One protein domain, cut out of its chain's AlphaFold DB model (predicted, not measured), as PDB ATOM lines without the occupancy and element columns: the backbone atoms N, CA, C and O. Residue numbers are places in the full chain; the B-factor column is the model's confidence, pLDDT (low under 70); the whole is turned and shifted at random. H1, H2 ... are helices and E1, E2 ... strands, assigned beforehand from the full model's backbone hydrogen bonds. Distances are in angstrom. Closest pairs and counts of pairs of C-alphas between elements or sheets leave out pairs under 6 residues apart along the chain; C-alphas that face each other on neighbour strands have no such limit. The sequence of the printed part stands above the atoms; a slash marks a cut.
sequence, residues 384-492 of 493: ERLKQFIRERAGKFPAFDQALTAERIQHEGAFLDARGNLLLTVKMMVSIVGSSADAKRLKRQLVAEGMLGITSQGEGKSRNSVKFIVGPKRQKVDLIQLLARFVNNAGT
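Overview. This is residues 384 to 492 of the 493 residues of the protein "DUF927 domain-containing protein" of Bosea sp. PAMC 26642 (UniProt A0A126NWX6). A twisted four-strand sheet is built round the long strand E6, whose first part pairs with E5 and whose last part pairs with E2; H2 and H3 lie over one face. H1 touches both H3 and H5, H4 makes a corner with H3, and the small hairpin of E3 and E4 lies farthest from the mean of the C-alphas. The printed part has 109 residues, with five named helices and six named strands that follow along the chain as H1 H2 E1 E2 H3 H4 E3 E4 E5 E6 H5; the main sheet, E1 - E2 - E6 - E5, is antiparallel, and the class is mixed, helices and strands. It is compact, with a radius of gyration of the C-alphas of 13.4 A and spans of 38 by 37 by 26 A.

Along the chain. Begin with E6, residues 475 to 482: from C-alpha 475 at (-33.527, 45.075, 46.165) it runs 21.5 A to C-alpha 482 at (-17.755, 36.960, 33.982). Beside it look for E5, residues 466 to 470, 12.4 A, and E2, residues 422 to 424; E1 is residues 414 to 416. E3 is residues 455 to 457 and E4 residues 461 to 463. H1, residues 384 to 392, begins at C-alpha 384 at (-12.711, 24.248, 32.593) and spans 12.1 A. H2 is residues 406 to 412, H3 residues 426 to 433, H4 residues 436 to 448, 18.6 A, and H5 residues 484 to 491.

Arrangement. In the hairpin E5 and E6, N 468 and O 477 are 2.9 A apart. E6 and E2 are antiparallel, with N 480 and O 424 at 2.8 A. In the hairpin E1 and E2, N 423 and O 415 are 2.8 A apart. H2 and H3 are on the same face, at heights over the sheet of 8.6 A and 9.3 A. H5 only grazes the sheet, with its residues 484 to 487. H1 touches H5, about perpendicular at 79 degrees; the closest C-alphas, of Lys 387 and Ala 490, are 4.7 A apart. H1 touches H3 at 80 degrees, about perpendicular, closest at the C-alphas of Arg 385 and Val 433, 6.0 A. H3 and H4 touch only at the corner, C-alphas 430 and 436 being closest at 5.5 A. In the hairpin E3 and E4, N 457 and O 461 are 3.1 A apart; E4 runs on into E5 at 56 degrees. Every O i to N i+4 pair is within hydrogen-bond range in H1, H2, H3, H4 and H5.

Size, cuts and confidence. The C-alphas of Glu 392 and Glu 459, the two farthest apart, are 39.7 A apart. The printed part has no cut. The link from H1 to H2, residues 393 to 405, is long. Confidence is under 70 at residues 456 to 463 and 491 to 492; mean pLDDT of the printed part is 83.7.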
ATOM      1  N   GLU A 384     -12.246  25.049  33.727       84.12
ATOM      2  CA  GLU A 384     -12.711  24.248  32.593       84.12
ATOM      3  C   GLU A 384     -14.152  23.753  32.783       84.12
ATOM      4  O   GLU A 384     -14.930  23.746  31.832       84.12
ATOM      5  N   ARG A 385     -14.573  23.463  34.025       81.81
ATOM      6  CA  ARG A 385     -15.994  23.213  34.352       81.81
ATOM      7  C   ARG A 385     -16.864  24.430  34.061       81.81
ATOM      8  O   ARG A 385     -17.978  24.300  33.557       81.81
ATOM      9  N   LEU A 386     -16.349  25.621  34.369       88.75
ATOM     10  CA  LEU A 386     -17.037  26.874  34.086       88.75
ATOM     11  C   LEU A 386     -17.125  27.141  32.576       88.75
ATOM     12  O   LEU A 386     -18.190  27.523  32.096       88.75
ATOM     13  N   LYS A 387     -16.054  26.884  31.814       89.19
ATOM     14  CA  LYS A 387     -16.057  26.991  30.346       89.19
ATOM     15  C   LYS A 387     -17.001  25.982  29.698       89.19
ATOM     16  O   LYS A 387     -17.769  26.336  28.808       89.19
ATOM     17  N   GLN A 388     -16.997  24.738  30.169       83.25
ATOM     18  CA  GLN A 388     -17.918  23.702  29.709       83.25
ATOM     19  C   GLN A 388     -19.382  24.095  29.944       83.25
ATOM     20  O   GLN A 388     -20.179  24.022  29.012       83.25
ATOM     21  N   PHE A 389     -19.725  24.597  31.136       86.44
ATOM     22  CA  PHE A 389     -21.073  25.098  31.431       86.44
ATOM     23  C   PHE A 389     -21.526  26.180  30.438       86.44
ATOM     24  O   PHE A 389     -22.680  26.182  30.003       86.44
ATOM     25  N   ILE A 390     -20.621  27.089  30.058       89.06
ATOM     26  CA  ILE A 390     -20.901  28.140  29.071       89.06
ATOM     27  C   ILE A 390     -21.166  27.534  27.689       89.06
ATOM     28  O   ILE A 390     -22.154  27.908  27.060       89.06
ATOM     29  N   ARG A 391     -20.343  26.577  27.237       85.94
ATOM     30  CA  ARG A 391     -20.517  25.894  25.940       85.94
ATOM     31  C   ARG A 391     -21.841  25.148  25.851       85.94
ATOM     32  O   ARG A 391     -22.591  25.321  24.895       85.94
ATOM     33  N   GLU A 392     -22.169  24.358  26.868       79.62
ATOM     34  CA  GLU A 392     -23.384  23.531  26.887       79.62
ATOM     35  C   GLU A 392     -24.678  24.360  26.895       79.62
ATOM     36  O   GLU A 392     -25.730  23.902  26.431       79.62
ATOM     37  N   ARG A 393     -24.606  25.589  27.417       81.94
ATOM     38  CA  ARG A 393     -25.724  26.534  27.498       81.94
ATOM     39  C   ARG A 393     -25.591  27.724  26.548       81.94
ATOM     40  O   ARG A 393     -26.345  28.690  26.684       81.94
ATOM     41  N   ALA A 394     -24.689  27.654  25.571       78.38
ATOM     42  CA  ALA A 394     -24.510  28.706  24.582       78.38
ATOM     43  C   ALA A 394     -25.849  29.035  23.893       78.38
ATOM     44  O   ALA A 394     -26.595  28.142  23.486       78.38
ATOM     45  N   GLY A 395     -26.194  30.325  23.839       73.06
ATOM     46  CA  GLY A 395     -27.456  30.815  23.266       73.06
ATOM     47  C   GLY A 395     -28.722  30.551  24.096       73.06
ATOM     48  O   GLY A 395     -29.806  30.914  23.657       73.06
ATOM     49  N   LYS A 396     -28.617  29.942  25.287       82.00
ATOM     50  CA  LYS A 396     -29.766  29.601  26.155       82.00
ATOM     51  C   LYS A 396     -29.822  30.401  27.454       82.00
ATOM     52  O   LYS A 396     -30.660  30.119  28.309       82.00
ATOM     53  N   PHE A 397     -28.923  31.362  27.642       88.06
ATOM     54  CA  PHE A 397     -28.958  32.224  28.817       88.06
ATOM     55  C   PHE A 397     -30.028  33.310  28.644       88.06
ATOM     56  O   PHE A 397     -29.999  34.019  27.637       88.06
ATOM     57  N   PRO A 398     -30.948  33.473  29.609       89.56
ATOM     58  CA  PRO A 398     -31.908  34.566  29.576       89.56
ATOM     59  C   PRO A 398     -31.195  35.917  29.707       89.56
ATOM     60  O   PRO A 398     -30.152  36.026  30.361       89.56
ATOM     61  N   ALA A 399     -31.772  36.952  29.098       92.19
ATOM     62  CA  ALA A 399     -31.271  38.312  29.227       92.19
ATOM     63  C   ALA A 399     -31.446  38.818  30.668       92.19
ATOM     64  O   ALA A 399     -32.478  38.597  31.305       92.19
ATOM     65  N   PHE A 400     -30.431  39.500  31.187       93.31
ATOM     66  CA  PHE A 400     -30.509  40.181  32.467       93.31
ATOM     67  C   PHE A 400     -31.219  41.525  32.311       93.31
ATOM     68  O   PHE A 400     -30.787  42.373  31.531       93.31
ATOM     69  N   ASP A 401     -32.250  41.734  33.125       88.94
ATOM     70  CA  ASP A 401     -32.991  42.988  33.223       88.94
ATOM     71  C   ASP A 401     -33.090  43.416  34.699       88.94
ATOM     72  O   ASP A 401     -33.327  42.596  35.590       88.94
ATOM     73  N   GLN A 402     -32.927  44.713  34.970       88.75
ATOM     74  CA  GLN A 402     -33.118  45.287  36.303       88.75
ATOM     75  C   GLN A 402     -34.578  45.209  36.779       88.75
ATOM     76  O   GLN A 402     -34.819  45.308  37.979       88.75
ATOM     77  N   ALA A 403     -35.549  44.978  35.894       90.25
ATOM     78  CA  ALA A 403     -36.936  44.709  36.265       90.25
ATOM     79  C   ALA A 403     -37.132  43.348  36.970       90.25
ATOM     80  O   ALA A 403     -38.143  43.152  37.649       90.25
ATOM     81  N   LEU A 404     -36.175  42.414  36.857       90.38
ATOM     82  CA  LEU A 404     -36.262  41.085  37.470       90.38
ATOM     83  C   LEU A 404     -36.340  41.156  39.003       90.38
ATOM     84  O   LEU A 404     -35.685  41.969  39.651       90.38
ATOM     85  N   THR A 405     -37.107  40.254  39.616       91.19
ATOM     86  CA  THR A 405     -37.137  40.124  41.080       91.19
ATOM     87  C   THR A 405     -35.899  39.386  41.590       91.19
ATOM     88  O   THR A 405     -35.346  38.516  40.911       91.19
ATOM     89  N   ALA A 406     -35.478  39.681  42.826       87.38
ATOM     90  CA  ALA A 406     -34.362  38.968  43.450       87.38
ATOM     91  C   ALA A 406     -34.623  37.452  43.541       87.38
ATOM     92  O   ALA A 406     -33.704  36.659  43.361       87.38
ATOM     93  N   GLU A 407     -35.875  37.046  43.762       86.25
ATOM     94  CA  GLU A 407     -36.291  35.642  43.802       86.25
ATOM     95  C   GLU A 407     -36.095  34.942  42.452       86.25
ATOM     96  O   GLU A 407     -35.463  33.886  42.398       86.25
ATOM     97  N   ARG A 408     -36.532  35.566  41.346       86.88
ATOM     98  CA  ARG A 408     -36.308  35.020  40.001       86.88
ATOM     99  C   ARG A 408     -34.818  34.897  39.694       86.88
ATOM    100  O   ARG A 408     -34.398  33.890  39.137       86.88
ATOM    101  N   ILE A 409     -34.014  35.880  40.104       89.06
ATOM    102  CA  ILE A 409     -32.557  35.845  39.925       89.06
ATOM    103  C   ILE A 409     -31.917  34.685  40.701       89.06
ATOM    104  O   ILE A 409     -31.041  34.007  40.167       89.06
ATOM    105  N   GLN A 410     -32.360  34.421  41.935       84.62
ATOM    106  CA  GLN A 410     -31.867  33.286  42.726       84.62
ATOM    107  C   GLN A 410     -32.299  31.931  42.155       84.62
ATOM    108  O   GLN A 410     -31.525  30.976  42.233       84.62
ATOM    109  N   HIS A 411     -33.506  31.851  41.591       80.88
ATOM    110  CA  HIS A 411     -34.027  30.645  40.950       80.88
ATOM    111  C   HIS A 411     -33.281  30.317  39.648       80.88
ATOM    112  O   HIS A 411     -32.794  29.203  39.484       80.88
ATOM    113  N   GLU A 412     -33.152  31.289  38.740       84.94
ATOM    114  CA  GLU A 412     -32.539  31.073  37.421       84.94
ATOM    115  C   GLU A 412     -31.015  30.912  37.503       84.94
ATOM    116  O   GLU A 412     -30.407  30.108  36.797       84.94
ATOM    117  N   GLY A 413     -30.377  31.696  38.374       88.00
ATOM    118  CA  GLY A 413     -28.965  31.576  38.718       88.00
ATOM    119  C   GLY A 413     -27.947  32.076  37.683       88.00
ATOM    120  O   GLY A 413     -26.820  32.357  38.093       88.00
ATOM    121  N   ALA A 414     -28.298  32.205  36.398       91.50
ATOM    122  CA  ALA A 414     -27.390  32.623  35.322       91.50
ATOM    123  C   ALA A 414     -28.089  33.472  34.241       91.50
ATOM    124  O   ALA A 414     -29.141  33.073  33.748       91.50
ATOM    125  N   PHE A 415     -27.482  34.596  33.841       93.81
ATOM    126  CA  PHE A 415     -28.045  35.545  32.866       93.81
ATOM    127  C   PHE A 415     -26.965  36.183  31.986       93.81
ATOM    128  O   PHE A 415     -25.842  36.371  32.447       93.81
ATOM    129  N   LEU A 416     -27.309  36.595  30.764       93.62
ATOM    130  CA  LEU A 416     -26.444  37.435  29.926       93.62
ATOM    131  C   LEU A 416     -26.866  38.901  30.005       93.62
ATOM    132  O   LEU A 416     -28.039  39.214  29.829       93.62
ATOM    133  N   ASP A 417     -25.922  39.809  30.239       91.69
ATOM    134  CA  ASP A 417     -26.188  41.242  30.103       91.69
ATOM    135  C   ASP A 417     -26.065  41.719  28.644       91.69
ATOM    136  O   ASP A 417     -25.570  41.010  27.766       91.69
ATOM    137  N   ALA A 418     -26.492  42.958  28.379       87.56
ATOM    138  CA  ALA A 418     -26.466  43.556  27.040       87.56
ATOM    139  C   ALA A 418     -25.055  43.694  26.431       87.56
ATOM    140  O   ALA A 418     -24.920  43.949  25.238       87.56
ATOM    141  N   ARG A 419     -23.996  43.554  27.239       89.19
ATOM    142  CA  ARG A 419     -22.597  43.616  26.794       89.19
ATOM    143  C   ARG A 419     -22.005  42.222  26.565       89.19
ATOM    144  O   ARG A 419     -20.816  42.120  26.279       89.19
ATOM    145  N   GLY A 420     -22.807  41.164  26.706       88.56
ATOM    146  CA  GLY A 420     -22.373  39.776  26.558       88.56
ATOM    147  C   GLY A 420     -21.635  39.219  27.779       88.56
ATOM    148  O   GLY A 420     -20.992  38.178  27.673       88.56
ATOM    149  N   ASN A 421     -21.696  39.885  28.937       93.62
ATOM    150  CA  ASN A 421     -21.137  39.330  30.168       93.62
ATOM    151  C   ASN A 421     -22.112  38.319  30.775       93.62
ATOM    152  O   ASN A 421     -23.325  38.535  30.785       93.62
ATOM    153  N   LEU A 422     -21.573  37.250  31.358       94.50
ATOM    154  CA  LEU A 422     -22.358  36.249  32.071       94.50
ATOM    155  C   LEU A 422     -22.422  36.603  33.561       94.50
ATOM    156  O   LEU A 422     -21.404  36.663  34.251       94.50
ATOM    157  N   LEU A 423     -23.634  36.824  34.059       94.88
ATOM    158  CA  LEU A 423     -23.937  37.106  35.456       94.88
ATOM    159  C   LEU A 423     -24.388  35.826  36.153       94.88
ATOM    160  O   LEU A 423     -25.399  35.236  35.780       94.88
ATOM    161  N   LEU A 424     -23.660  35.414  37.188       94.19
ATOM    162  CA  LEU A 424     -23.948  34.210  37.967       94.19
ATOM    163  C   LEU A 424     -24.262  34.548  39.420       94.19
ATOM    164  O   LEU A 424     -23.587  35.370  40.047       94.19
ATOM    165  N   THR A 425     -25.224  33.846  40.012       91.06
ATOM    166  CA  THR A 425     -25.361  33.846  41.471       91.06
ATOM    167  C   THR A 425     -24.195  33.094  42.109       91.06
ATOM    168  O   THR A 425     -23.585  32.201  41.514       91.06
ATOM    169  N   VAL A 426     -23.886  33.418  43.367       85.75
ATOM    170  CA  VAL A 426     -22.846  32.699  44.124       85.75
ATOM    171  C   VAL A 426     -23.172  31.208  44.222       85.75
ATOM    172  O   VAL A 426     -22.280  30.378  44.066       85.75
ATOM    173  N   LYS A 427     -24.451  30.870  44.429       83.75
ATOM    174  CA  LYS A 427     -24.930  29.487  44.492       83.75
ATOM    175  C   LYS A 427     -24.668  28.744  43.179       83.75
ATOM    176  O   LYS A 427     -24.123  27.648  43.227       83.75
ATOM    177  N   MET A 428     -24.984  29.369  42.040       85.81
ATOM    178  CA  MET A 428     -24.747  28.794  40.713       85.81
ATOM    179  C   MET A 428     -23.249  28.596  40.436       85.81
ATOM    180  O   MET A 428     -22.835  27.532  39.986       85.81
ATOM    181  N   MET A 429     -22.404  29.575  40.778       89.38
ATOM    182  CA  MET A 429     -20.949  29.427  40.648       89.38
ATOM    183  C   MET A 429     -20.432  28.234  41.462       89.38
ATOM    184  O   MET A 429     -19.672  27.422  40.943       89.38
ATOM    185  N   VAL A 430     -20.853  28.104  42.726       81.69
ATOM    186  CA  VAL A 430     -20.431  26.993  43.594       81.69
ATOM    187  C   VAL A 430     -20.908  25.647  43.054       81.69
ATOM    188  O   VAL A 430     -20.129  24.696  43.078       81.69
ATOM    189  N   SER A 431     -22.133  25.558  42.526       77.06
ATOM    190  CA  SER A 431     -22.621  24.314  41.922       77.06
ATOM    191  C   SER A 431     -21.858  23.925  40.656       77.06
ATOM    192  O   SER A 431     -21.634  22.739  40.448       77.06
ATOM    193  N   ILE A 432     -21.420  24.895  39.842       82.44
ATOM    194  CA  ILE A 432     -20.646  24.631  38.615       82.44
ATOM    195  C   ILE A 432     -19.231  24.144  38.950       82.44
ATOM    196  O   ILE A 432     -18.761  23.142  38.415       82.44
ATOM    197  N   VAL A 433     -18.532  24.844  39.848       82.25
ATOM    198  CA  VAL A 433     -17.111  24.557  40.120       82.25
ATOM    199  C   VAL A 433     -16.906  23.454  41.162       82.25
ATOM    200  O   VAL A 433     -15.841  22.845  41.212       82.25
ATOM    201  N   GLY A 434     -17.935  23.152  41.960       73.88
ATOM    202  CA  GLY A 434     -17.998  22.016  42.881       73.88
ATOM    203  C   GLY A 434     -17.804  22.361  44.360       73.88
ATOM    204  O   GLY A 434     -18.273  21.613  45.214       73.88
ATOM    205  N   SER A 435     -17.155  23.482  44.700       77.56
ATOM    206  CA  SER A 435     -16.983  23.895  46.099       77.56
ATOM    207  C   SER A 435     -16.842  25.410  46.278       77.56
ATOM    208  O   SER A 435     -16.397  26.139  45.387       77.56
ATOM    209  N   SER A 436     -17.169  25.903  47.477       75.50
ATOM    210  CA  SER A 436     -16.960  27.310  47.852       75.50
ATOM    211  C   SER A 436     -15.479  27.707  47.873       75.50
ATOM    212  O   SER A 436     -15.147  28.862  47.595       75.50
ATOM    213  N   ALA A 437     -14.582  26.765  48.184       77.31
ATOM    214  CA  ALA A 437     -13.139  26.990  48.186       77.31
ATOM    215  C   ALA A 437     -12.602  27.153  46.755       77.31
ATOM    216  O   ALA A 437     -11.884  28.119  46.477       77.31
ATOM    217  N   ASP A 438     -13.026  26.285  45.833       78.75
ATOM    218  CA  ASP A 438     -12.668  26.369  44.416       78.75
ATOM    219  C   ASP A 438     -13.249  27.622  43.767       78.75
ATOM    220  O   ASP A 438     -12.527  28.334  43.074       78.75
ATOM    221  N   ALA A 439     -14.499  27.978  44.079       84.31
ATOM    222  CA  ALA A 439     -15.099  29.231  43.624       84.31
ATOM    223  C   ALA A 439     -14.297  30.453  44.097       84.31
ATOM    224  O   ALA A 439     -14.138  31.427  43.363       84.31
ATOM    225  N   LYS A 440     -13.777  30.435  45.331       86.38
ATOM    226  CA  LYS A 440     -12.942  31.521  45.859       86.38
ATOM    227  C   LYS A 440     -11.583  31.581  45.159       86.38
ATOM    228  O   LYS A 440     -11.143  32.683  44.834       86.38
ATOM    229  N   ARG A 441     -10.941  30.431  44.916       85.19
ATOM    230  CA  ARG A 441      -9.656  30.340  44.201       85.19
ATOM    231  C   ARG A 441      -9.801  30.809  42.754       85.19
ATOM    232  O   ARG A 441      -9.086  31.720  42.351       85.19
ATOM    233  N   LEU A 442     -10.788  30.276  42.036       90.12
ATOM    234  CA  LEU A 442     -11.067  30.627  40.647       90.12
ATOM    235  C   LEU A 442     -11.407  32.112  40.501       90.12
ATOM    236  O   LEU A 442     -10.854  32.782  39.643       90.12
ATOM    237  N   LYS A 443     -12.236  32.680  41.386       90.81
ATOM    238  CA  LYS A 443     -12.517  34.124  41.347       90.81
ATOM    239  C   LYS A 443     -11.263  34.981  41.519       90.81
ATOM    240  O   LYS A 443     -11.217  36.060  40.952       90.81
ATOM    241  N   ARG A 444     -10.277  34.567  42.322       87.81
ATOM    242  CA  ARG A 444      -9.010  35.313  42.455       87.81
ATOM    243  C   ARG A 444      -8.178  35.220  41.181       87.81
ATOM    244  O   ARG A 444      -7.670  36.240  40.735       87.81
ATOM    245  N   GLN A 445      -8.096  34.024  40.603       89.62
ATOM    246  CA  GLN A 445      -7.417  33.782  39.333       89.62
ATOM    247  C   GLN A 445      -8.034  34.631  38.209       89.62
ATOM    248  O   GLN A 445      -7.338  35.435  37.603       89.62
ATOM    249  N   LEU A 446      -9.356  34.563  38.024       91.19
ATOM    250  CA  LEU A 446     -10.057  35.333  36.996       91.19
ATOM    251  C   LEU A 446      -9.955  36.849  37.216       91.19
ATOM    252  O   LEU A 446      -9.988  37.598  36.252       91.19
ATOM    253  N   VAL A 447      -9.826  37.337  38.455       88.69
ATOM    254  CA  VAL A 447      -9.536  38.764  38.697       88.69
ATOM    255  C   VAL A 447      -8.122  39.119  38.236       88.69
ATOM    256  O   VAL A 447      -7.953  40.136  37.571       88.69
ATOM    257  N   ALA A 448      -7.124  38.286  38.551       85.50
ATOM    258  CA  ALA A 448      -5.737  38.504  38.135       85.50
ATOM    259  C   ALA A 448      -5.570  38.463  36.606       85.50
ATOM    260  O   ALA A 448      -4.828  39.261  36.045       85.50
ATOM    261  N   GLU A 449      -6.318  37.593  35.927       88.50
ATOM    262  CA  GLU A 449      -6.376  37.496  34.459       88.50
ATOM    263  C   GLU A 449      -7.271  38.573  33.822       88.50
ATOM    264  O   GLU A 449      -7.456  38.616  32.605       88.50
ATOM    265  N   GLY A 450      -7.895  39.426  34.638       89.25
ATOM    266  CA  GLY A 450      -8.848  40.424  34.181       89.25
ATOM    267  C   GLY A 450     -10.108  39.820  33.559       89.25
ATOM    268  O   GLY A 450     -10.786  40.499  32.819       89.25
ATOM    269  N   MET A 451     -10.471  38.572  33.808       91.38
ATOM    270  CA  MET A 451     -11.657  37.896  33.262       91.38
ATOM    271  C   MET A 451     -12.933  38.090  34.105       91.38
ATOM    272  O   MET A 451     -14.027  37.721  33.671       91.38
ATOM    273  N   LEU A 452     -12.816  38.697  35.292       91.69
ATOM    274  CA  LEU A 452     -13.919  38.935  36.227       91.69
ATOM    275  C   LEU A 452     -14.159  40.430  36.478       91.69
ATOM    276  O   LEU A 452     -13.215  41.185  36.706       91.69
ATOM    277  N   GLY A 453     -15.426  40.844  36.521       84.56
ATOM    278  CA  GLY A 453     -15.818  42.173  36.983       84.56
ATOM    279  C   GLY A 453     -15.558  42.351  38.483       84.56
ATOM    280  O   GLY A 453     -15.905  41.490  39.296       84.56
ATOM    281  N   ILE A 454     -14.964  43.486  38.855       81.81
ATOM    282  CA  ILE A 454     -14.719  43.882  40.247       81.81
ATOM    283  C   ILE A 454     -15.431  45.193  40.555       81.81
ATOM    284  O   ILE A 454     -15.503  46.084  39.714       81.81
ATOM    285  N   THR A 455     -15.922  45.327  41.787       74.69
ATOM    286  CA  THR A 455     -16.437  46.609  42.288       74.69
ATOM    287  C   THR A 455     -15.473  47.150  43.337       74.69
ATOM    288  O   THR A 455     -15.189  46.460  44.324       74.69
ATOM    289  N   SER A 456     -14.973  48.373  43.144       58.81
ATOM    290  CA  SER A 456     -14.169  49.070  44.150       58.81
ATOM    291  C   SER A 456     -15.063  49.492  45.314       58.81
ATOM    292  O   SER A 456     -15.991  50.282  45.136       58.81
ATOM    293  N   GLN A 457     -14.792  48.986  46.513       52.66
ATOM    294  CA  GLN A 457     -15.194  49.687  47.727       52.66
ATOM    295  C   GLN A 457     -13.994  50.560  48.104       52.66
ATOM    296  O   GLN A 457     -12.866  50.070  48.067       52.66
ATOM    297  N   GLY A 458     -14.195  51.851  48.380       49.28
ATOM    298  CA  GLY A 458     -13.114  52.718  48.869       49.28
ATOM    299  C   GLY A 458     -12.331  52.066  50.024       49.28
ATOM    300  O   GLY A 458     -12.835  51.142  50.662       49.28
ATOM    301  N   GLU A 459     -11.099  52.533  50.262       42.59
ATOM    302  CA  GLU A 459     -10.091  51.926  51.166       42.59
ATOM    303  C   GLU A 459      -9.394  50.657  50.630       42.59
ATOM    304  O   GLU A 459      -9.064  49.740  51.383       42.59
ATOM    305  N   GLY A 460      -9.166  50.561  49.314       49.34
ATOM    306  CA  GLY A 460      -8.330  49.495  48.737       49.34
ATOM    307  C   GLY A 460      -8.914  48.075  48.826       49.34
ATOM    308  O   GLY A 460      -8.202  47.104  48.577       49.34
ATOM    309  N   LYS A 461     -10.206  47.924  49.157       43.94
ATOM    310  CA  LYS A 461     -10.897  46.628  49.256       43.94
ATOM    311  C   LYS A 461     -11.772  46.380  48.021       43.94
ATOM    312  O   LYS A 461     -12.832  46.980  47.849       43.94
ATOM    313  N   SER A 462     -11.372  45.442  47.166       57.53
ATOM    314  CA  SER A 462     -12.170  44.995  46.013       57.53
ATOM    315  C   SER A 462     -13.114  43.843  46.380       57.53
ATOM    316  O   SER A 462     -12.710  42.895  47.060       57.53
ATOM    317  N   ARG A 463     -14.362  43.872  45.888       66.50
ATOM    318  CA  ARG A 463     -15.264  42.704  45.907       66.50
ATOM    319  C   ARG A 463     -15.279  42.013  44.545       66.50
ATOM    320  O   ARG A 463     -15.477  42.663  43.524       66.50
ATOM    321  N   ASN A 464     -15.177  40.681  44.558       77.56
ATOM    322  CA  ASN A 464     -15.247  39.814  43.368       77.56
ATOM    323  C   ASN A 464     -16.712  39.522  42.962       77.56
ATOM    324  O   ASN A 464     -17.054  38.395  42.600       77.56
ATOM    325  N   SER A 465     -17.584  40.514  43.149       80.81
ATOM    326  CA  SER A 465     -18.998  40.528  42.776       80.81
ATOM    327  C   SER A 465     -19.417  41.962  42.452       80.81
ATOM    328  O   SER A 465     -18.856  42.926  42.984       80.81
ATOM    329  N   VAL A 466     -20.416  42.091  41.586       82.81
ATOM    330  CA  VAL A 466     -21.015  43.352  41.154       82.81
ATOM    331  C   VAL A 466     -22.405  43.472  41.760       82.81
ATOM    332  O   VAL A 466     -23.181  42.513  41.760       82.81
ATOM    333  N   LYS A 467     -22.698  44.648  42.320       87.06
ATOM    334  CA  LYS A 467     -23.991  44.948  42.936       87.06
ATOM    335  C   LYS A 467     -24.962  45.477  41.900       87.06
ATOM    336  O   LYS A 467     -24.686  46.482  41.253       87.06
ATOM    337  N   PHE A 468     -26.131  44.859  41.844       86.56
ATOM    338  CA  PHE A 468     -27.263  45.308  41.047       86.56
ATOM    339  C   PHE A 468     -28.418  45.703  41.962       86.56
ATOM    340  O   PHE A 468     -28.611  45.112  43.026       86.56
ATOM    341  N   ILE A 469     -29.176  46.717  41.550       89.94
ATOM    342  CA  ILE A 469     -30.465  47.063  42.150       89.94
ATOM    343  C   ILE A 469     -31.529  46.535  41.198       89.94
ATOM    344  O   ILE A 469     -31.506  46.885  40.021       89.94
ATOM    345  N   VAL A 470     -32.411  45.677  41.700       90.69
ATOM    346  CA  VAL A 470     -33.359  44.928  40.873       90.69
ATOM    347  C   VAL A 470     -34.771  44.956  41.452       90.69
ATOM    348  O   VAL A 470     -34.972  45.087  42.667       90.69
ATOM    349  N   GLY A 471     -35.744  44.808  40.561       88.94
ATOM    350  CA  GLY A 471     -37.163  44.736  40.849       88.94
ATOM    351  C   GLY A 471     -37.769  46.058  41.335       88.94
ATOM    352  O   GLY A 471     -37.066  46.997  41.720       88.94
ATOM    353  N   PRO A 472     -39.109  46.125  41.411       79.81
ATOM    354  CA  PRO A 472     -39.829  47.332  41.827       79.81
ATOM    355  C   PRO A 472     -39.517  47.744  43.276       79.81
ATOM    356  O   PRO A 472     -39.590  48.916  43.628       79.81
ATOM    357  N   LYS A 473     -39.099  46.788  44.118       87.06
ATOM    358  CA  LYS A 473     -38.698  47.019  45.517       87.06
ATOM    359  C   LYS A 473     -37.239  47.472  45.676       87.06
ATOM    360  O   LYS A 473     -36.766  47.569  46.806       87.06
ATOM    361  N   ARG A 474     -36.513  47.722  44.574       87.88
ATOM    362  CA  ARG A 474     -35.108  48.174  44.557       87.88
ATOM    363  C   ARG A 474     -34.192  47.327  45.453       87.88
ATOM    364  O   ARG A 474     -33.385  47.851  46.224       87.88
ATOM    365  N   GLN A 475     -34.318  46.006  45.362       87.44
ATOM    366  CA  GLN A 475     -33.527  45.075  46.165       87.44
ATOM    367  C   GLN A 475     -32.091  44.999  45.641       87.44
ATOM    368  O   GLN A 475     -31.861  45.006  44.434       87.44
ATOM    369  N   LYS A 476     -31.114  44.916  46.547       88.12
ATOM    370  CA  LYS A 476     -29.698  44.776  46.184       88.12
ATOM    371  C   LYS A 476     -29.344  43.300  46.017       88.12
ATOM    372  O   LYS A 476     -29.576  42.518  46.935       88.12
ATOM    373  N   VAL A 477     -28.735  42.942  44.891       88.06
ATOM    374  CA  VAL A 477     -28.247  41.585  44.609       88.06
ATOM    375  C   VAL A 477     -26.776  41.642  44.210       88.06
ATOM    376  O   VAL A 477     -26.378  42.472  43.397       88.06
ATOM    377  N   ASP A 478     -25.970  40.759  44.797       88.94
ATOM    378  CA  ASP A 478     -24.566  40.561  44.435       88.94
ATOM    379  C   ASP A 478     -24.464  39.423  43.407       88.94
ATOM    380  O   ASP A 478     -24.803  38.274  43.708       88.94
ATOM    381  N   LEU A 479     -23.971  39.728  42.204       91.56
ATOM    382  CA  LEU A 479     -23.743  38.750  41.138       91.56
ATOM    383  C   LEU A 479     -22.265  38.685  40.768       91.56
ATOM    384  O   LEU A 479     -21.528  39.664  40.852       91.56
ATOM    385  N   ILE A 480     -21.814  37.509  40.361       93.69
ATOM    386  CA  ILE A 480     -20.475  37.298  39.826       93.69
ATOM    387  C   ILE A 480     -20.544  37.591  38.328       93.69
ATOM    388  O   ILE A 480     -21.250  36.890  37.610       93.69
ATOM    389  N   GLN A 481     -19.836  38.620  37.866       94.06
ATOM    390  CA  GLN A 481     -19.819  39.017  36.458       94.06
ATOM    391  C   GLN A 481     -18.576  38.452  35.766       94.06
ATOM    392  O   GLN A 481     -17.462  38.913  36.010       94.06
ATOM    393  N   LEU A 482     -18.770  37.460  34.905       93.81
ATOM    394  CA  LEU A 482     -17.755  36.960  33.982       93.81
ATOM    395  C   LEU A 482     -17.787  37.823  32.728       93.81
ATOM    396  O   LEU A 482     -18.832  37.954  32.092       93.81
ATOM    397  N   LEU A 483     -16.657  38.436  32.390       94.19
ATOM    398  CA  LEU A 483     -16.611  39.400  31.297       94.19
ATOM    399  C   LEU A 483     -16.759  38.704  29.941       94.19
ATOM    400  O   LEU A 483     -16.312  37.570  29.776       94.19
ATOM    401  N   ALA A 484     -17.325  39.403  28.956       90.94
ATOM    402  CA  ALA A 484     -17.604  38.865  27.622       90.94
ATOM    403  C   ALA A 484     -16.387  38.183  26.976       90.94
ATOM    404  O   ALA A 484     -16.526  37.153  26.332       90.94
ATOM    405  N   ARG A 485     -15.169  38.681  27.226       90.00
ATOM    406  CA  ARG A 485     -13.919  38.029  26.795       90.00
ATOM    407  C   ARG A 485     -13.749  36.600  27.328       90.00
ATOM    408  O   ARG A 485     -13.352  35.723  26.575       90.00
ATOM    409  N   PHE A 486     -14.090  36.344  28.591       91.56
ATOM    410  CA  PHE A 486     -14.068  34.995  29.156       91.56
ATOM    411  C   PHE A 486     -15.159  34.122  28.532       91.56
ATOM    412  O   PHE A 486     -14.906  32.975  28.181       91.56
ATOM    413  N   VAL A 487     -16.360  34.682  28.359       88.88
ATOM    414  CA  VAL A 487     -17.514  33.980  27.773       88.88
ATOM    415  C   VAL A 487     -17.237  33.579  26.319       88.88
ATOM    416  O   VAL A 487     -17.473  32.435  25.941       88.88
ATOM    417  N   ASN A 488     -16.662  34.482  25.528       86.00
ATOM    418  CA  ASN A 488     -16.303  34.242  24.131       86.00
ATOM    419  C   ASN A 488     -15.154  33.233  24.008       86.00
ATOM    420  O   ASN A 488     -15.232  32.321  23.186       86.00
ATOM    421  N   ASN A 489     -14.129  33.339  24.863       84.56
ATOM    422  CA  ASN A 489     -13.040  32.358  24.924       84.56
ATOM    423  C   ASN A 489     -13.537  30.969  25.347       84.56
ATOM    424  O   ASN A 489     -12.999  29.960  24.911       84.56
ATOM    425  N   ALA A 490     -14.562  30.903  26.198       78.44
ATOM    426  CA  ALA A 490     -15.184  29.644  26.578       78.44
ATOM    427  C   ALA A 490     -15.999  29.031  25.428       78.44
ATOM    428  O   ALA A 490     -16.021  27.814  25.297       78.44
ATOM    429  N   GLY A 491     -16.665  29.851  24.609       62.06
ATOM    430  CA  GLY A 491     -17.550  29.407  23.525       62.06
ATOM    431  C   GLY A 491     -16.866  29.003  22.213       62.06
ATOM    432  O   GLY A 491     -17.543  28.482  21.334       62.06
ATOM    433  N   THR A 492     -15.560  29.244  22.062       49.91
ATOM    434  CA  THR A 492     -14.805  29.062  20.804       49.91
ATOM    435  C   THR A 492     -13.904  27.816  20.772       49.91
ATOM    436  O   THR A 492     -13.138  27.660  19.824       49.91
TER     437      THR A 492